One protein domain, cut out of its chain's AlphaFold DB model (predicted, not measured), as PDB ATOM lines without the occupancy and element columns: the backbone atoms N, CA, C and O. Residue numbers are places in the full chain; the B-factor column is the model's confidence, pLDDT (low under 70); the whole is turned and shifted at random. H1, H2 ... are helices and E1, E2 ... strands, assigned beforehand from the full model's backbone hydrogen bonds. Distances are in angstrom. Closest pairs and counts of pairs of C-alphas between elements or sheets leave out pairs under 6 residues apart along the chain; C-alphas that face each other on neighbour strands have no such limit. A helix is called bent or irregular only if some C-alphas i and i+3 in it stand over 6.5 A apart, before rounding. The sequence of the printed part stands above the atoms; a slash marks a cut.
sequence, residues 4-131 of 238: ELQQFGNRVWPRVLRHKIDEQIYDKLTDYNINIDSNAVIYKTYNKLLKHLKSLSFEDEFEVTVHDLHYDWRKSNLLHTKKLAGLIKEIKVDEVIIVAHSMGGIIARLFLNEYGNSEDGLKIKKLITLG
ATOM      1  N   GLU A   4     -13.367  31.179 -23.330       93.38
ATOM      2  CA  GLU A   4     -13.763  29.816 -23.021       93.38
ATOM      3  C   GLU A   4     -14.776  29.812 -21.877       93.38
ATOM      4  O   GLU A   4     -14.616  30.553 -20.905       93.38
ATOM      5  N   LEU A   5     -15.787  28.953 -21.984       93.06
ATOM      6  CA  LEU A   5     -16.741  28.670 -20.921       93.06
ATOM      7  C   LEU A   5     -16.613  27.213 -20.493       93.06
ATOM      8  O   LEU A   5     -16.447  26.321 -21.335       93.06
ATOM      9  N   GLN A   6     -16.713  26.976 -19.191       91.56
ATOM     10  CA  GLN A   6     -16.612  25.657 -18.584       91.56
ATOM     11  C   GLN A   6     -17.736  25.430 -17.573       91.56
ATOM     12  O   GLN A   6     -18.252  26.370 -16.979       91.56
ATOM     13  N   GLN A   7     -18.090  24.164 -17.381       88.25
ATOM     14  CA  GLN A   7     -19.021  23.692 -16.367       88.25
ATOM     15  C   GLN A   7     -18.329  22.567 -15.591       88.25
ATOM     16  O   GLN A   7     -17.926  21.573 -16.199       88.25
ATOM     17  N   PHE A   8     -18.162  22.715 -14.274       85.56
ATOM     18  CA  PHE A   8     -17.449  21.739 -13.429       85.56
ATOM     19  C   PHE A   8     -16.071  21.342 -14.004       85.56
ATOM     20  O   PHE A   8     -15.763  20.162 -14.150       85.56
ATOM     21  N   GLY A   9     -15.286  22.331 -14.451       83.94
ATOM     22  CA  GLY A   9     -13.975  22.136 -15.093       83.94
ATOM     23  C   GLY A   9     -14.015  21.610 -16.536       83.94
ATOM     24  O   GLY A   9     -12.999  21.602 -17.229       83.94
ATOM     25  N   ASN A  10     -15.184  21.208 -17.044       85.94
ATOM     26  CA  ASN A  10     -15.333  20.714 -18.410       85.94
ATOM     27  C   ASN A  10     -15.673  21.851 -19.370       85.94
ATOM     28  O   ASN A  10     -16.685  22.532 -19.221       85.94
ATOM     29  N   ARG A  11     -14.873  22.017 -20.426       87.31
ATOM     30  CA  ARG A  11     -15.117  23.034 -21.454       87.31
ATOM     31  C   ARG A  11     -16.431  22.793 -22.193       87.31
ATOM     32  O   ARG A  11     -16.600  21.762 -22.842       87.31
ATOM     33  N   VAL A  12     -17.339  23.762 -22.146       88.25
ATOM     34  CA  VAL A  12     -18.595  23.779 -22.918       88.25
ATOM     35  C   VAL A  12     -18.492  24.685 -24.146       88.25
ATOM     36  O   VAL A  12     -19.171  24.456 -25.140       88.25
ATOM     37  N   TRP A  13     -17.572  25.655 -24.129       88.62
ATOM     38  CA  TRP A  13     -17.243  26.493 -25.279       88.62
ATOM     39  C   TRP A  13     -15.769  26.933 -25.245       88.62
ATOM     40  O   TRP A  13     -15.269  27.256 -24.171       88.62
ATOM     41  N   PRO A  14     -15.067  27.025 -26.385       86.50
ATOM     42  CA  PRO A  14     -15.407  26.403 -27.662       86.50
ATOM     43  C   PRO A  14     -15.204  24.880 -27.620       86.50
ATOM     44  O   PRO A  14     -14.271  24.394 -26.976       86.50
ATOM     45  N   ARG A  15     -16.031  24.120 -28.350       79.25
ATOM     46  CA  ARG A  15     -15.812  22.684 -28.595       79.25
ATOM     47  C   ARG A  15     -15.207  22.487 -29.984       79.25
ATOM     48  O   ARG A  15     -15.709  23.017 -30.968       79.25
ATOM     49  N   VAL A  16     -14.091  21.762 -30.041       71.38
ATOM     50  CA  VAL A  16     -13.370  21.464 -31.286       71.38
ATOM     51  C   VAL A  16     -14.001  20.236 -31.937       71.38
ATOM     52  O   VAL A  16     -14.250  19.248 -31.248       71.38
ATOM     53  N   LEU A  17     -14.222  20.285 -33.253       65.50
ATOM     54  CA  LEU A  17     -14.623  19.134 -34.065       65.50
ATOM     55  C   LEU A  17     -13.642  17.963 -33.866       65.50
ATOM     56  O   LEU A  17     -12.497  18.025 -34.309       65.50
ATOM     57  N   ARG A  18     -14.082  16.902 -33.183       54.28
ATOM     58  CA  ARG A  18     -13.298  15.673 -32.951       54.28
ATOM     59  C   ARG A  18     -14.116  14.383 -33.174       54.28
ATOM     60  O   ARG A  18     -13.735  13.365 -32.629       54.28
ATOM     61  N   HIS A  19     -15.180  14.420 -33.995       51.84
ATOM     62  CA  HIS A  19     -16.240  13.396 -34.209       51.84
ATOM     63  C   HIS A  19     -17.523  13.619 -33.382       51.84
ATOM     64  O   HIS A  19     -17.467  14.318 -32.374       51.84
ATOM     65  N   LYS A  20     -18.666  13.103 -33.901       55.75
ATOM     66  CA  LYS A  20     -20.082  13.320 -33.492       55.75
ATOM     67  C   LYS A  20     -20.232  14.292 -32.313       55.75
ATOM     68  O   LYS A  20     -20.161  13.891 -31.155       55.75
ATOM     69  N   ILE A  21     -20.427  15.574 -32.627       63.62
ATOM     70  CA  ILE A  21     -20.755  16.570 -31.610       63.62
ATOM     71  C   ILE A  21     -22.126  16.191 -31.053       63.62
ATOM     72  O   ILE A  21     -23.100  16.137 -31.800       63.62
ATOM     73  N   ASP A  22     -22.196  15.926 -29.752       71.69
ATOM     74  CA  ASP A  22     -23.464  15.959 -29.035       71.69
ATOM     75  C   ASP A  22     -23.948  17.413 -29.016       71.69
ATOM     76  O   ASP A  22     -23.513  18.220 -28.193       71.69
ATOM     77  N   GLU A  23     -24.782  17.779 -29.990       74.94
ATOM     78  CA  GLU A  23     -25.283  19.145 -30.151       74.94
ATOM     79  C   GLU A  23     -26.101  19.617 -28.941       74.94
ATOM     80  O   GLU A  23     -26.172  20.826 -28.696       74.94
ATOM     81  N   GLN A  24     -26.658  18.686 -28.151       77.88
ATOM     82  CA  GLN A  24     -27.423  18.994 -26.938       77.88
ATOM     83  C   GLN A  24     -26.542  19.620 -25.857       77.88
ATOM     84  O   GLN A  24     -27.029  20.314 -24.966       77.88
ATOM     85  N   ILE A  25     -25.216  19.466 -25.943       79.19
ATOM     86  CA  ILE A  25     -24.312  20.112 -24.995       79.19
ATOM     87  C   ILE A  25     -24.420  21.639 -25.030       79.19
ATOM     88  O   ILE A  25     -24.213  22.286 -24.004       79.19
ATOM     89  N   TYR A  26     -24.755  22.220 -26.186       84.94
ATOM     90  CA  TYR A  26     -24.930  23.663 -26.310       84.94
ATOM     91  C   TYR A  26     -26.228  24.145 -25.667       84.94
ATOM     92  O   TYR A  26     -26.297  25.311 -25.289       84.94
ATOM     93  N   ASP A  27     -27.203  23.265 -25.440       83.75
ATOM     94  CA  ASP A  27     -28.433  23.613 -24.721       83.75
ATOM     95  C   ASP A  27     -28.124  23.947 -23.257       83.75
ATOM     96  O   ASP A  27     -28.768  24.792 -22.649       83.75
ATOM     97  N   LYS A  28     -27.025  23.420 -22.704       83.50
ATOM     98  CA  LYS A  28     -26.528  23.850 -21.388       83.50
ATOM     99  C   LYS A  28     -26.157  25.332 -21.352       83.50
ATOM    100  O   LYS A  28     -26.165  25.935 -20.284       83.50
ATOM    101  N   LEU A  29     -25.832  25.938 -22.499       86.69
ATOM    102  CA  LEU A  29     -25.554  27.370 -22.565       86.69
ATOM    103  C   LEU A  29     -26.818  28.212 -22.354       86.69
ATOM    104  O   LEU A  29     -26.666  29.394 -22.039       86.69
ATOM    105  N   THR A  30     -28.024  27.654 -22.495       85.19
ATOM    106  CA  THR A  30     -29.265  28.416 -22.300       85.19
ATOM    107  C   THR A  30     -29.676  28.541 -20.842       85.19
ATOM    108  O   THR A  30     -30.416  29.459 -20.492       85.19
ATOM    109  N   ASP A  31     -29.192  27.647 -19.980       79.38
ATOM    110  CA  ASP A  31     -29.522  27.664 -18.562       79.38
ATOM    111  C   ASP A  31     -28.558  28.573 -17.780       79.38
ATOM    112  O   ASP A  31     -27.339  28.378 -17.765       79.38
ATOM    113  N   TYR A  32     -29.121  29.590 -17.126       73.00
ATOM    114  CA  TYR A  32     -28.387  30.498 -16.238       73.00
ATOM    115  C   TYR A  32     -28.310  30.000 -14.792       73.00
ATOM    116  O   TYR A  32     -27.525  30.551 -14.022       73.00
ATOM    117  N   ASN A  33     -29.100  28.989 -14.420       68.50
ATOM    118  CA  ASN A  33     -29.049  28.349 -13.105       68.50
ATOM    119  C   ASN A  33     -27.904  27.335 -13.014       68.50
ATOM    120  O   ASN A  33     -27.469  26.979 -11.921       68.50
ATOM    121  N   ILE A  34     -27.396  26.879 -14.159       74.75
ATOM    122  CA  ILE A  34     -26.207  26.043 -14.214       74.75
ATOM    123  C   ILE A  34     -24.969  26.910 -13.987       74.75
ATOM    124  O   ILE A  34     -24.772  27.932 -14.651       74.75
ATOM    125  N   ASN A  35     -24.094  26.454 -13.086       81.94
ATOM    126  CA  ASN A  35     -22.823  27.119 -12.849       81.94
ATOM    127  C   ASN A  35     -21.889  26.948 -14.060       81.94
ATOM    128  O   ASN A  35     -21.273  25.898 -14.255       81.94
ATOM    129  N   ILE A  36     -21.845  27.981 -14.900       88.75
ATOM    130  CA  ILE A  36     -20.932  28.105 -16.031       88.75
ATOM    131  C   ILE A  36     -20.047  29.316 -15.787       88.75
ATOM    132  O   ILE A  36     -20.530  30.448 -15.668       88.75
ATOM    133  N   ASP A  37     -18.749  29.050 -15.814       90.12
ATOM    134  CA  ASP A  37     -17.709  30.026 -15.562       90.12
ATOM    135  C   ASP A  37     -16.867  30.247 -16.813       90.12
ATOM    136  O   ASP A  37     -16.599  29.341 -17.607       90.12
ATOM    137  N   SER A  38     -16.432  31.489 -17.000       93.25
ATOM    138  CA  SER A  38     -15.396  31.794 -17.982       93.25
ATOM    139  C   SER A  38     -14.037  31.359 -17.443       93.25
ATOM    140  O   SER A  38     -13.730  31.725 -16.309       93.25
ATOM    141  N   ASN A  39     -13.207  30.706 -18.255       92.50
ATOM    142  CA  ASN A  39     -11.906  30.190 -17.803       92.50
ATOM    143  C   ASN A  39     -10.689  30.937 -18.365       92.50
ATOM    144  O   ASN A  39      -9.717  31.140 -17.656       92.50
ATOM    145  N   ALA A  40     -10.716  31.298 -19.647       93.06
ATOM    146  CA  ALA A  40      -9.597  31.956 -20.320       93.06
ATOM    147  C   ALA A  40     -10.084  32.651 -21.592       93.06
ATOM    148  O   ALA A  40     -11.169  32.344 -22.096       93.06
ATOM    149  N   VAL A  41      -9.292  33.561 -22.160       93.31
ATOM    150  CA  VAL A  41      -9.499  33.978 -23.555       93.31
ATOM    151  C   VAL A  41      -9.169  32.836 -24.519       93.31
ATOM    152  O   VAL A  41      -8.346  31.968 -24.234       93.31
ATOM    153  N   ILE A  42      -9.798  32.817 -25.697       91.69
ATOM    154  CA  ILE A  42      -9.522  31.785 -26.703       91.69
ATOM    155  C   ILE A  42      -8.097  31.972 -27.240       91.69
ATOM    156  O   ILE A  42      -7.846  32.816 -28.104       91.69
ATOM    157  N   TYR A  43      -7.167  31.145 -26.759       88.00
ATOM    158  CA  TYR A  43      -5.737  31.264 -27.053       88.00
ATOM    159  C   TYR A  43      -5.443  31.353 -28.555       88.00
ATOM    160  O   TYR A  43      -4.770  32.274 -29.004       88.00
ATOM    161  N   LYS A  44      -6.003  30.450 -29.368       87.88
ATOM    162  CA  LYS A  44      -5.777  30.437 -30.828       87.88
ATOM    163  C   LYS A  44      -6.239  31.717 -31.535       87.88
ATOM    164  O   LYS A  44      -5.724  32.049 -32.600       87.88
ATOM    165  N   THR A  45      -7.203  32.432 -30.962       88.00
ATOM    166  CA  THR A  45      -7.681  33.707 -31.501       88.00
ATOM    167  C   THR A  45      -6.727  34.838 -31.130       88.00
ATOM    168  O   THR A  45      -6.347  35.617 -32.003       88.00
ATOM    169  N   TYR A  46      -6.303  34.902 -29.865       91.62
ATOM    170  CA  TYR A  46      -5.625  36.074 -29.304       91.62
ATOM    171  C   TYR A  46      -4.105  35.940 -29.144       91.62
ATOM    172  O   TYR A  46      -3.443  36.944 -28.906       91.62
ATOM    173  N   ASN A  47      -3.516  34.752 -29.312       92.50
ATOM    174  CA  ASN A  47      -2.102  34.508 -28.999       92.50
ATOM    175  C   ASN A  47      -1.120  35.446 -29.713       92.50
ATOM    176  O   ASN A  47      -0.161  35.881 -29.089       92.50
ATOM    177  N   LYS A  48      -1.340  35.772 -30.991       93.31
ATOM    178  CA  LYS A  48      -0.474  36.688 -31.746       93.31
ATOM    179  C   LYS A  48      -0.489  38.088 -31.137       93.31
ATOM    180  O   LYS A  48       0.571  38.661 -30.932       93.31
ATOM    181  N   LEU A  49      -1.679  38.590 -30.794       93.12
ATOM    182  CA  LEU A  49      -1.835  39.883 -30.130       93.12
ATOM    183  C   LEU A  49      -1.179  39.859 -28.746       93.12
ATOM    184  O   LEU A  49      -0.386  40.736 -28.445       93.12
ATOM    185  N   LEU A  50      -1.448  38.832 -27.937       92.56
ATOM    186  CA  LEU A  50      -0.865  38.715 -26.598       92.56
ATOM    187  C   LEU A  50       0.666  38.646 -26.641       92.56
ATOM    188  O   LEU A  50       1.322  39.290 -25.832       92.56
ATOM    189  N   LYS A  51       1.242  37.891 -27.585       92.94
ATOM    190  CA  LYS A  51       2.697  37.831 -27.784       92.94
ATOM    191  C   LYS A  51       3.265  39.184 -28.198       92.94
ATOM    192  O   LYS A  51       4.277  39.585 -27.648       92.94
ATOM    193  N   HIS A  52       2.602  39.871 -29.127       93.75
ATOM    194  CA  HIS A  52       3.030  41.193 -29.567       93.75
ATOM    195  C   HIS A  52       2.980  42.216 -28.427       93.75
ATOM    196  O   HIS A  52       3.944  42.935 -28.229       93.75
ATOM    197  N   LEU A  53       1.908  42.242 -27.631       92.62
ATOM    198  CA  LEU A  53       1.808  43.151 -26.485       92.62
ATOM    199  C   LEU A  53       2.895  42.872 -25.440       92.62
ATOM    200  O   LEU A  53       3.500  43.805 -24.933       92.62
ATOM    201  N   LYS A  54       3.190  41.595 -25.165       90.25
ATOM    202  CA  LYS A  54       4.276  41.206 -24.251       90.25
ATOM    203  C   LYS A  54       5.666  41.567 -24.778       90.25
ATOM    204  O   LYS A  54       6.573  41.745 -23.982       90.25
ATOM    205  N   SER A  55       5.845  41.662 -26.098       91.38
ATOM    206  CA  SER A  55       7.120  42.078 -26.694       91.38
ATOM    207  C   SER A  55       7.307  43.596 -26.735       91.38
ATOM    208  O   SER A  55       8.301  44.041 -27.291       91.38
ATOM    209  N   LEU A  56       6.350  44.387 -26.233       90.56
ATOM    210  CA  LEU A  56       6.476  45.848 -26.143       90.56
ATOM    211  C   LEU A  56       7.206  46.310 -24.876       90.56
ATOM    212  O   LEU A  56       7.352  47.512 -24.696       90.56
ATOM    213  N   SER A  57       7.623  45.396 -23.998       85.88
ATOM    214  CA  SER A  57       8.520  45.738 -22.893       85.88
ATOM    215  C   SER A  57       9.866  46.197 -23.448       85.88
ATOM    216  O   SER A  57      10.423  45.531 -24.323       85.88
ATOM    217  N   PHE A  58      10.391  47.297 -22.917       78.88
ATOM    218  CA  PHE A  58      11.732  47.782 -23.228       78.88
ATOM    219  C   PHE A  58      12.588  47.647 -21.975       78.88
ATOM    220  O   PHE A  58      12.245  48.187 -20.922       78.88
ATOM    221  N   GLU A  59      13.671  46.879 -22.101       72.12
ATOM    222  CA  GLU A  59      14.652  46.690 -21.032       72.12
ATOM    223  C   GLU A  59      15.153  48.067 -20.564       72.12
ATOM    224  O   GLU A  59      15.369  48.959 -21.383       72.12
ATOM    225  N   ASP A  60      15.235  48.253 -19.247       74.88
ATOM    226  CA  ASP A  60      15.646  49.489 -18.560       74.88
ATOM    227  C   ASP A  60      14.710  50.719 -18.645       74.88
ATOM    228  O   ASP A  60      14.948  51.690 -17.924       74.88
ATOM    229  N   GLU A  61      13.615  50.691 -19.421       81.12
ATOM    230  CA  GLU A  61      12.640  51.802 -19.480       81.12
ATOM    231  C   GLU A  61      11.290  51.473 -18.827       81.12
ATOM    232  O   GLU A  61      10.833  52.200 -17.941       81.12
ATOM    233  N   PHE A  62      10.625  50.397 -19.262       80.06
ATOM    234  CA  PHE A  62       9.345  49.973 -18.694       80.06
ATOM    235  C   PHE A  62       9.024  48.506 -19.000       80.06
ATOM    236  O   PHE A  62       9.241  47.994 -20.102       80.06
ATOM    237  N   GLU A  63       8.416  47.837 -18.022       85.38
ATOM    238  CA  GLU A  63       7.916  46.473 -18.164       85.38
ATOM    239  C   GLU A  63       6.423  46.477 -18.518       85.38
ATOM    240  O   GLU A  63       5.598  47.055 -17.811       85.38
ATOM    241  N   VAL A  64       6.053  45.790 -19.603       87.75
ATOM    242  CA  VAL A  64       4.653  45.558 -19.970       87.75
ATOM    243  C   VAL A  64       4.213  44.185 -19.472       87.75
ATOM    244  O   VAL A  64       4.537  43.146 -20.056       87.75
ATOM    245  N   THR A  65       3.378  44.171 -18.435       92.12
ATOM    246  CA  THR A  65       2.633  42.973 -18.039       92.12
ATOM    247  C   THR A  65       1.289  42.921 -18.770       92.12
ATOM    248  O   THR A  65       0.580  43.914 -18.927       92.12
ATOM    249  N   VAL A  66       0.927  41.740 -19.278       93.50
ATOM    250  CA  VAL A  66      -0.313  41.548 -20.050       93.50
ATOM    251  C   VAL A  66      -1.235  40.598 -19.305       93.50
ATOM    252  O   VAL A  66      -0.935  39.409 -19.183       93.50
ATOM    253  N   HIS A  67      -2.382  41.127 -18.883       94.69
ATOM    254  CA  HIS A  67      -3.433  40.404 -18.172       94.69
ATOM    255  C   HIS A  67      -4.683  40.301 -19.048       94.69
ATOM    256  O   HIS A  67      -5.167  41.305 -19.574       94.69
ATOM    257  N   ASP A  68      -5.218  39.093 -19.228       93.81
ATOM    258  CA  ASP A  68      -6.443  38.889 -19.992       93.81
ATOM    259  C   ASP A  68      -7.688  38.923 -19.099       93.81
ATOM    260  O   ASP A  68      -7.765  38.277 -18.058       93.81
ATOM    261  N   LEU A  69      -8.717  39.646 -19.547       95.38
ATOM    262  CA  LEU A  69     -10.046  39.580 -18.952       95.38
ATOM    263  C   LEU A  69     -10.925  38.634 -19.771       95.38
ATOM    264  O   LEU A  69     -11.483  39.004 -20.808       95.38
ATOM    265  N   HIS A  70     -11.105  37.416 -19.277       95.75
ATOM    266  CA  HIS A  70     -12.114  36.497 -19.791       95.75
ATOM    267  C   HIS A  70     -13.444  36.670 -19.052       95.75
ATOM    268  O   HIS A  70     -13.475  36.960 -17.856       95.75
ATOM    269  N   TYR A  71     -14.569  36.488 -19.739       95.69
ATOM    270  CA  TYR A  71     -15.891  36.687 -19.144       95.69
ATOM    271  C   TYR A  71     -16.969  35.831 -19.813       95.69
ATOM    272  O   TYR A  71     -16.810  35.347 -20.937       95.69
ATOM    273  N   ASP A  72     -18.077  35.623 -19.098       94.81
ATOM    274  CA  ASP A  72     -19.234  34.901 -19.626       94.81
ATOM    275  C   ASP A  72     -20.024  35.794 -20.580       94.81
ATOM    276  O   ASP A  72     -20.954  36.494 -20.195       94.81
ATOM    277  N   TRP A  73     -19.646  35.738 -21.852       94.38
ATOM    278  CA  TRP A  73     -20.198  36.555 -22.926       94.38
ATOM    279  C   TRP A  73     -21.692  36.340 -23.193       94.38
ATOM    280  O   TRP A  73     -22.222  37.031 -24.055       94.38
ATOM    281  N   ARG A  74     -22.377  35.414 -22.508       92.62
ATOM    282  CA  ARG A  74     -23.841  35.254 -22.567       92.62
ATOM    283  C   ARG A  74     -24.563  36.249 -21.657       92.62
ATOM    284  O   ARG A  74     -25.745  36.527 -21.854       92.62
ATOM    285  N   LYS A  75     -23.896  36.715 -20.602       90.06
ATOM    286  CA  LYS A  75     -24.473  37.550 -19.543       90.06
ATOM    287  C   LYS A  75     -24.488  39.028 -19.946       90.06
ATOM    288  O   LYS A  75     -23.910  39.423 -20.951       90.06
ATOM    289  N   SER A  76     -25.197  39.843 -19.162       90.00
ATOM    290  CA  SER A  76     -25.237  41.294 -19.370       90.00
ATOM    291  C   SER A  76     -23.840  41.905 -19.266       90.00
ATOM    292  O   SER A  76     -23.128  41.640 -18.298       90.00
ATOM    293  N   ASN A  77     -23.505  42.806 -20.190       92.00
ATOM    294  CA  ASN A  77     -22.237  43.537 -20.208       92.00
ATOM    295  C   ASN A  77     -21.956  44.292 -18.895       92.00
ATOM    296  O   ASN A  77     -20.804  44.378 -18.475       92.00
ATOM    297  N   LEU A  78     -22.998  44.760 -18.195       89.19
ATOM    298  CA  LEU A  78     -22.863  45.428 -16.892       89.19
ATOM    299  C   LEU A  78     -22.330  44.508 -15.787       89.19
ATOM    300  O   LEU A  78     -21.753  44.980 -14.819       89.19
ATOM    301  N   LEU A  79     -22.522  43.191 -15.890       90.19
ATOM    302  CA  LEU A  79     -22.010  42.264 -14.875       90.19
ATOM    303  C   LEU A  79     -20.487  42.122 -14.945       90.19
ATOM    304  O   LEU A  79     -19.869  41.644 -13.996       90.19
ATOM    305  N   HIS A  80     -19.879  42.527 -16.060       94.75
ATOM    306  CA  HIS A  80     -18.453  42.360 -16.304       94.75
ATOM    307  C   HIS A  80     -17.627  43.595 -15.926       94.75
ATOM    308  O   HIS A  80     -16.414  43.457 -15.776       94.75
ATOM    309  N   THR A  81     -18.252  44.756 -15.682       94.69
ATOM    310  CA  THR A  81     -17.551  45.970 -15.215       94.69
ATOM    311  C   THR A  81     -16.880  45.723 -13.865       94.69
ATOM    312  O   THR A  81     -15.696  45.994 -13.702       94.69
ATOM    313  N   LYS A  82     -17.589  45.063 -12.941       93.12
ATOM    314  CA  LYS A  82     -17.053  44.634 -11.638       93.12
ATOM    315  C   LYS A  82     -15.867  43.682 -11.751       93.12
ATOM    316  O   LYS A  82     -14.938  43.773 -10.957       93.12
ATOM    317  N   LYS A  83     -15.890  42.769 -12.729       94.75
ATOM    318  CA  LYS A  83     -14.782  41.829 -12.951       94.75
ATOM    319  C   LYS A  83     -13.534  42.562 -13.452       94.75
ATOM    320  O   LYS A  83     -12.440  42.263 -12.996       94.75
ATOM    321  N   LEU A  84     -13.710  43.537 -14.346       96.50
ATOM    322  CA  LEU A  84     -12.619  44.398 -14.804       96.50
ATOM    323  C   LEU A  84     -12.058  45.256 -13.658       96.50
ATOM    324  O   LEU A  84     -10.844  45.315 -13.502       96.50
ATOM    325  N   ALA A  85     -12.924  45.839 -12.824       95.44
ATOM    326  CA  ALA A  85     -12.510  46.580 -11.632       95.44
ATOM    327  C   ALA A  85     -11.670  45.713 -10.680       95.44
ATOM    328  O   ALA A  85     -10.593  46.121 -10.257       95.44
ATOM    329  N   GLY A  86     -12.135  44.489 -10.395       95.06
ATOM    330  CA  GLY A  86     -11.404  43.524  -9.571       95.06
ATOM    331  C   GLY A  86     -10.022  43.200 -10.138       95.06
ATOM    332  O   GLY A  86      -9.040  43.281  -9.410       95.06
ATOM    333  N   LEU A  87      -9.932  42.940 -11.447       95.88
ATOM    334  CA  LEU A  87      -8.654  42.670 -12.106       95.88
ATOM    335  C   LEU A  87      -7.684  43.856 -11.988       95.88
ATOM    336  O   LEU A  87      -6.535  43.658 -11.613       95.88
ATOM    337  N   ILE A  88      -8.136  45.083 -12.272       95.44
ATOM    338  CA  ILE A  88      -7.296  46.293 -12.175       95.44
ATOM    339  C   ILE A  88      -6.783  46.495 -10.743       95.44
ATOM    340  O   ILE A  88      -5.627  46.861 -10.534       95.44
ATOM    341  N   LYS A  89      -7.626  46.209  -9.750       94.44
ATOM    342  CA  LYS A  89      -7.241  46.278  -8.343       94.44
ATOM    343  C   LYS A  89      -6.204  45.214  -7.966       94.44
ATOM    344  O   LYS A  89      -5.301  45.489  -7.179       94.44
ATOM    345  N   GLU A  90      -6.325  44.005  -8.509       94.69
ATOM    346  CA  GLU A  90      -5.437  42.873  -8.217       94.69
ATOM    347  C   GLU A  90      -4.028  43.038  -8.800       94.69
ATOM    348  O   GLU A  90      -3.060  42.649  -8.148       94.69
ATOM    349  N   ILE A  91      -3.898  43.629  -9.992       91.44
ATOM    350  CA  ILE A  91      -2.604  43.753 -10.688       91.44
ATOM    351  C   ILE A  91      -1.638  44.758 -10.043       91.44
ATOM    352  O   ILE A  91      -0.450  44.693 -10.332       91.44
ATOM    353  N   LYS A  92      -2.117  45.645  -9.153       86.81
ATOM    354  CA  LYS A  92      -1.299  46.611  -8.383       86.81
ATOM    355  C   LYS A  92      -0.299  47.409  -9.241       86.81
ATOM    356  O   LYS A  92       0.890  47.443  -8.941       86.81
ATOM    357  N   VAL A  93      -0.797  48.058 -10.292       88.88
ATOM    358  CA  VAL A  93      -0.014  48.953 -11.166       88.88
ATOM    359  C   VAL A  93      -0.547  50.386 -11.114       88.88
ATOM    360  O   VAL A  93      -1.713  50.597 -10.771       88.88
ATOM    361  N   ASP A  94       0.287  51.352 -11.497       89.56
ATOM    362  CA  ASP A  94      -0.069  52.779 -11.526       89.56
ATOM    363  C   ASP A  94      -0.786  53.191 -12.819       89.56
ATOM    364  O   ASP A  94      -1.637  54.086 -12.821       89.56
ATOM    365  N   GLU A  95      -0.473  52.517 -13.929       93.81
ATOM    366  CA  GLU A  95      -1.033  52.813 -15.242       93.81
ATOM    367  C   GLU A  95      -1.576  51.564 -15.927       93.81
ATOM    368  O   GLU A  95      -0.969  50.495 -15.921       93.81
ATOM    369  N   VAL A  96      -2.738  51.716 -16.557       96.12
ATOM    370  CA  VAL A  96      -3.413  50.640 -17.276       96.12
ATOM    371  C   VAL A  96      -3.810  51.115 -18.667       96.12
ATOM    372  O   VAL A  96      -4.448  52.156 -18.848       96.12
ATOM    373  N   ILE A  97      -3.490  50.294 -19.664       96.69
ATOM    374  CA  ILE A  97      -4.005  50.419 -21.027       96.69
ATOM    375  C   ILE A  97      -4.976  49.270 -21.270       96.69
ATOM    376  O   ILE A  97      -4.612  48.098 -21.194       96.69
ATOM    377  N   ILE A  98      -6.219  49.602 -21.606       97.88
ATOM    378  CA  ILE A  98      -7.225  48.600 -21.949       97.88
ATOM    379  C   ILE A  98      -7.176  48.358 -23.455       97.88
ATOM    380  O   ILE A  98      -7.461  49.262 -24.240       97.88
ATOM    381  N   VAL A  99      -6.889  47.122 -23.865       97.75
ATOM    382  CA  VAL A  99      -7.041  46.668 -25.255       97.75
ATOM    383  C   VAL A  99      -8.256  45.754 -25.345       97.75
ATOM    384  O   VAL A  99      -8.272  44.657 -24.790       97.75
ATOM    385  N   ALA A 100      -9.291  46.201 -26.047       97.75
ATOM    386  CA  ALA A 100     -10.593  45.556 -26.041       97.75
ATOM    387  C   ALA A 100     -11.070  45.197 -27.453       97.75
ATOM    388  O   ALA A 100     -11.122  46.037 -28.345       97.75
ATOM    389  N   HIS A 101     -11.470  43.943 -27.664       96.00
ATOM    390  CA  HIS A 101     -12.003  43.468 -28.944       96.00
ATOM    391  C   HIS A 101     -13.528  43.340 -28.912       96.00
ATOM    392  O   HIS A 101     -14.087  42.777 -27.967       96.00
ATOM    393  N   SER A 102     -14.198  43.773 -29.985       95.19
ATOM    394  CA  SER A 102     -15.639  43.615 -30.191       95.19
ATOM    395  C   SER A 102     -16.429  44.133 -28.976       95.19
ATOM    396  O   SER A 102     -16.227  45.271 -28.549       95.19
ATOM    397  N   MET A 103     -17.291  43.306 -28.380       96.12
ATOM    398  CA  MET A 103     -18.091  43.636 -27.194       96.12
ATOM    399  C   MET A 103     -17.254  43.981 -25.950       96.12
ATOM    400  O   MET A 103     -17.749  44.660 -25.056       96.12
ATOM    401  N   GLY A 104     -15.976  43.590 -25.902       97.50
ATOM    402  CA  GLY A 104     -15.068  44.014 -24.837       97.50
ATOM    403  C   GLY A 104     -14.930  45.538 -24.755       97.50
ATOM    404  O   GLY A 104     -14.803  46.071 -23.659       97.50
ATOM    405  N   GLY A 105     -15.008  46.253 -25.887       98.00
ATOM    406  CA  GLY A 105     -14.937  47.720 -25.891       98.00
ATOM    407  C   GLY A 105     -16.170  48.371 -25.261       98.00
ATOM    408  O   GLY A 105     -16.049  49.377 -24.569       98.00
ATOM    409  N   ILE A 106     -17.344  47.745 -25.414       97.31
ATOM    410  CA  ILE A 106     -18.568  48.158 -24.711       97.31
ATOM    411  C   ILE A 106     -18.379  47.971 -23.204       97.31
ATOM    412  O   ILE A 106     -18.651  48.893 -22.444       97.31
ATOM    413  N   ILE A 107     -17.868  46.815 -22.765       97.62
ATOM    414  CA  ILE A 107     -17.602  46.543 -21.341       97.62
ATOM    415  C   ILE A 107     -16.600  47.552 -20.767       97.62
ATOM    416  O   ILE A 107     -16.841  48.096 -19.694       97.62
ATOM    417  N   ALA A 108     -15.514  47.843 -21.486       98.12
ATOM    418  CA  ALA A 108     -14.517  48.820 -21.061       98.12
ATOM    419  C   ALA A 108     -15.105  50.234 -20.933       98.12
ATOM    420  O   ALA A 108     -14.859  50.917 -19.943       98.12
ATOM    421  N   ARG A 109     -15.940  50.660 -21.888       97.50
ATOM    422  CA  ARG A 109     -16.633  51.953 -21.808       97.50
ATOM    423  C   ARG A 109     -17.635  52.000 -20.655       97.50
ATOM    424  O   ARG A 109     -17.696  53.002 -19.955       97.50
ATOM    425  N   LEU A 110     -18.394  50.926 -20.430       96.56
ATOM    426  CA  LEU A 110     -19.298  50.820 -19.280       96.56
ATOM    427  C   LEU A 110     -18.529  50.900 -17.958       96.56
ATOM    428  O   LEU A 110     -18.968  51.594 -17.048       96.56
ATOM    429  N   PHE A 111     -17.365  50.250 -17.874       97.44
ATOM    430  CA  PHE A 111     -16.473  50.369 -16.726       97.44
ATOM    431  C   PHE A 111     -16.018  51.816 -16.523       97.44
ATOM    432  O   PHE A 111     -16.152  52.320 -15.420       97.44
ATOM    433  N   LEU A 112     -15.553  52.515 -17.562       97.69
ATOM    434  CA  LEU A 112     -15.128  53.916 -17.434       97.69
ATOM    435  C   LEU A 112     -16.275  54.847 -17.020       97.69
ATOM    436  O   LEU A 112     -16.065  55.754 -16.225       97.69
ATOM    437  N   ASN A 113     -17.494  54.603 -17.498       95.94
ATOM    438  CA  ASN A 113     -18.661  55.375 -17.071       95.94
ATOM    439  C   ASN A 113     -19.000  55.156 -15.585       95.94
ATOM    440  O   ASN A 113     -19.452  56.083 -14.921       95.94
ATOM    441  N   GLU A 114     -18.828  53.934 -15.074       95.38
ATOM    442  CA  GLU A 114     -19.175  53.569 -13.692       95.38
ATOM    443  C   GLU A 114     -18.037  53.868 -12.699       95.38
ATOM    444  O   GLU A 114     -18.287  54.293 -11.574       95.38
ATOM    445  N   TYR A 115     -16.789  53.675 -13.122       95.94
ATOM    446  CA  TYR A 115     -15.596  53.680 -12.276       95.94
ATOM    447  C   TYR A 115     -14.563  54.738 -12.670       95.94
ATOM    448  O   TYR A 115     -13.558  54.842 -11.988       95.94
ATOM    449  N   GLY A 116     -14.761  55.544 -13.717       94.38
ATOM    450  CA  GLY A 116     -13.734  56.469 -14.231       94.38
ATOM    451  C   GLY A 116     -13.211  57.497 -13.220       94.38
ATOM    452  O   GLY A 116     -12.075  57.941 -13.343       94.38
ATOM    453  N   ASN A 117     -14.007  57.819 -12.197       96.12
ATOM    454  CA  ASN A 117     -13.623  58.712 -11.098       96.12
ATOM    455  C   ASN A 117     -13.153  57.963  -9.834       96.12
ATOM    456  O   ASN A 117     -12.897  58.597  -8.812       96.12
ATOM    457  N   SER A 118     -13.096  56.629  -9.856       95.56
ATOM    458  CA  SER A 118     -12.524  55.835  -8.766       95.56
ATOM    459  C   SER A 118     -11.001  55.779  -8.884       95.56
ATOM    460  O   SER A 118     -10.444  56.015  -9.955       95.56
ATOM    461  N   GLU A 119     -10.326  55.396  -7.800       93.00
ATOM    462  CA  GLU A 119      -8.875  55.164  -7.801       93.00
ATOM    463  C   GLU A 119      -8.441  54.217  -8.935       93.00
ATOM    464  O   GLU A 119      -7.483  54.500  -9.649       93.00
ATOM    465  N   ASP A 120      -9.189  53.133  -9.164       91.81
ATOM    466  CA  ASP A 120      -8.888  52.167 -10.224       91.81
ATOM    467  C   ASP A 120      -9.203  52.700 -11.631       91.81
ATOM    468  O   ASP A 120      -8.509  52.362 -12.590       91.81
ATOM    469  N   GLY A 121     -10.227  53.546 -11.784       94.44
ATOM    470  CA  GLY A 121     -10.538  54.181 -13.066       94.44
ATOM    471  C   GLY A 121      -9.510  55.229 -13.486       94.44
ATOM    472  O   GLY A 121      -9.170  55.305 -14.665       94.44
ATOM    473  N   LEU A 122      -8.956  55.980 -12.528       96.44
ATOM    474  CA  LEU A 122      -7.938  57.012 -12.774       96.44
ATOM    475  C   LEU A 122      -6.589  56.440 -13.255       96.44
ATOM    476  O   LEU A 122      -5.784  57.154 -13.870       96.44
ATOM    477  N   LYS A 123      -6.352  55.140 -13.032       96.00
ATOM    478  CA  LYS A 123      -5.204  54.402 -13.586       96.00
ATOM    479  C   LYS A 123      -5.327  54.178 -15.094       96.00
ATOM    480  O   LYS A 123      -4.314  53.970 -15.761       96.00
ATOM    481  N   ILE A 124      -6.536  54.219 -15.666       97.31
ATOM    482  CA  ILE A 124      -6.726  53.972 -17.099       97.31
ATOM    483  C   ILE A 124      -6.215  55.161 -17.918       97.31
ATOM    484  O   ILE A 124      -6.838  56.219 -17.953       97.31
ATOM    485  N   LYS A 125      -5.108  54.970 -18.642       96.75
ATOM    486  CA  LYS A 125      -4.509  56.013 -19.496       96.75
ATOM    487  C   LYS A 125      -4.992  55.965 -20.935       96.75
ATOM    488  O   LYS A 125      -4.966  56.972 -21.640       96.75
ATOM    489  N   LYS A 126      -5.415  54.789 -21.402       97.06
ATOM    490  CA  LYS A 126      -5.856  54.601 -22.787       97.06
ATOM    491  C   LYS A 126      -6.832  53.439 -22.913       97.06
ATOM    492  O   LYS A 126      -6.646  52.385 -22.306       97.06
ATOM    493  N   LEU A 127      -7.839  53.625 -23.764       98.06
ATOM    494  CA  LEU A 127      -8.724  52.571 -24.247       98.06
ATOM    495  C   LEU A 127      -8.504  52.394 -25.752       98.06
ATOM    496  O   LEU A 127      -8.795  53.289 -26.540       98.06
ATOM    497  N   ILE A 128      -8.003  51.227 -26.146       98.12
ATOM    498  CA  ILE A 128      -7.812  50.816 -27.537       98.12
ATOM    499  C   ILE A 128      -8.890  49.790 -27.872       98.12
ATOM    500  O   ILE A 128      -8.941  48.716 -27.271       98.12
ATOM    501  N   THR A 129      -9.750  50.096 -28.842       97.81
ATOM    502  CA  THR A 129     -10.839  49.198 -29.250       97.81
ATOM    503  C   THR A 129     -10.638  48.631 -30.646       97.81
ATOM    504  O   THR A 129     -10.297  49.361 -31.571       97.81
ATOM    505  N   LEU A 130     -10.926  47.342 -30.816       96.38
ATOM    506  CA  LEU A 130     -10.802  46.611 -32.075       96.38
ATOM    507  C   LEU A 130     -12.189  46.128 -32.516       96.38
ATOM    508  O   LEU A 130     -12.726  45.180 -31.940       96.38
ATOM    509  N   GLY A 131     -12.782  46.774 -33.524       95.12
ATOM    510  CA  GLY A 131     -14.063  46.349 -34.111       95.12
ATOM    511  C   GLY A 131     -15.251  46.384 -33.142       95.12
ATOM    512  O   GLY A 131     -16.103  45.494 -33.170       95.12
TER     513      GLY A 131
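This is residues 4 to 131 of the 238 residues of an uncharacterized protein of Bacillus sp. Soil768D1 (UniProt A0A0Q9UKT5). Two separate lobes lie along an elongated whole: a small three-stranded sheet of E2, E1 and E3 that H1 only grazes, and a larger lobe in which H4 packs on the parallel strand pair E4 and E5, with H3 crossing H4 and short H5 by the end of H4. H2 follows the small sheet and is set off from the other helices, and a long link, residues 55 to 77, loops out after it and returns to the larger lobe; residues 16 to 24 stick out. The printed part has 128 residues with five named helices and five named strands, in the order E1 E2 H1 E3 H2 H3 E4 H4 H5 E5; the class is mixed, the three-stranded sheet E2 E1 E3 is antiparallel and E4 and E5 are parallel. It is only just compact, close to loose, with a radius of gyration of the C-alphas of 16.7 A and spans of 52 by 32 by 27 A.

E1, residues 4 to 7, begins at C-alpha 4 (-13.763, 29.816, -23.021), and E2 is residues 10 to 13. H1, residues 23 to 30, measures 12.8 A, and E3, residues 37 to 41, 12.1 A. H2, residues 43 to 54, measures 14.4 A and is irregular, with C-alphas 45 and 48 7.8 A apart. H3, residues 78 to 91, measures 21.3 A and begins at C-alpha 78 (-22.863, 45.428, -16.892). E4, residues 96 to 101, measures 16.2 A; H4, residues 103 to 115, 18.2 A. H5 is residues 119 to 122, and E5, residues 124 to 130, measures 17.2 A and ends at C-alpha 130 (-10.802, 46.611, -32.075).

E1 and E2 form a hairpin, with N 5 and O 13 2.8 A apart, within hydrogen-bond range. E1 and E3 are antiparallel at 154 degrees, with N 4 and O 40 at 2.8 A. E2, H1 and E3 form a split strand-helix-strand unit, E1 between its strands, with a right-handed crossover. The closest C-alphas of E2 and H1, Val 12 and Ile 25, are 7.1 A apart. H2 is not on this sheet. E4, H4, H5 and E5 form a strand-helix-strand unit, two parallel neighbour strands joined through helices, with a right-handed crossover; N 98 and O 126 are 2.9 A apart. The closest C-alphas of H4 and E5, Gly 105 and Thr 129, are 5.5 A apart. H3 and H4 touch, closest at the C-alphas of Thr 81 and Phe 111, 4.8 A, about perpendicular at 75 degrees. H3 touches H5 with residues 85 to 89 alone, closest at the C-alphas of Ile 88 and Asp 120, 6.4 A. H4 and H5 only just touch, only at the corner, with 3 pairs of C-alphas within 8 A, the closest those of Tyr 115 and Gly 121, 5.1 A. In H4 every O i to N i+4 pair is within hydrogen-bond range, against 6 of 8 in H2, 8 of 10 in H3 and 0 of 4 in H1, where 5 of 5 O i to N i+3 pairs are; H5 is too short for an i+4 pair.

The C-alphas farthest apart, Gln 24 and Asp 60, are 53.4 A apart. The printed part has no cut, and the link from H2 to H3 is long. Mean pLDDT of the printed part is 89.4, with residues 17 to 21 and 33 under 70.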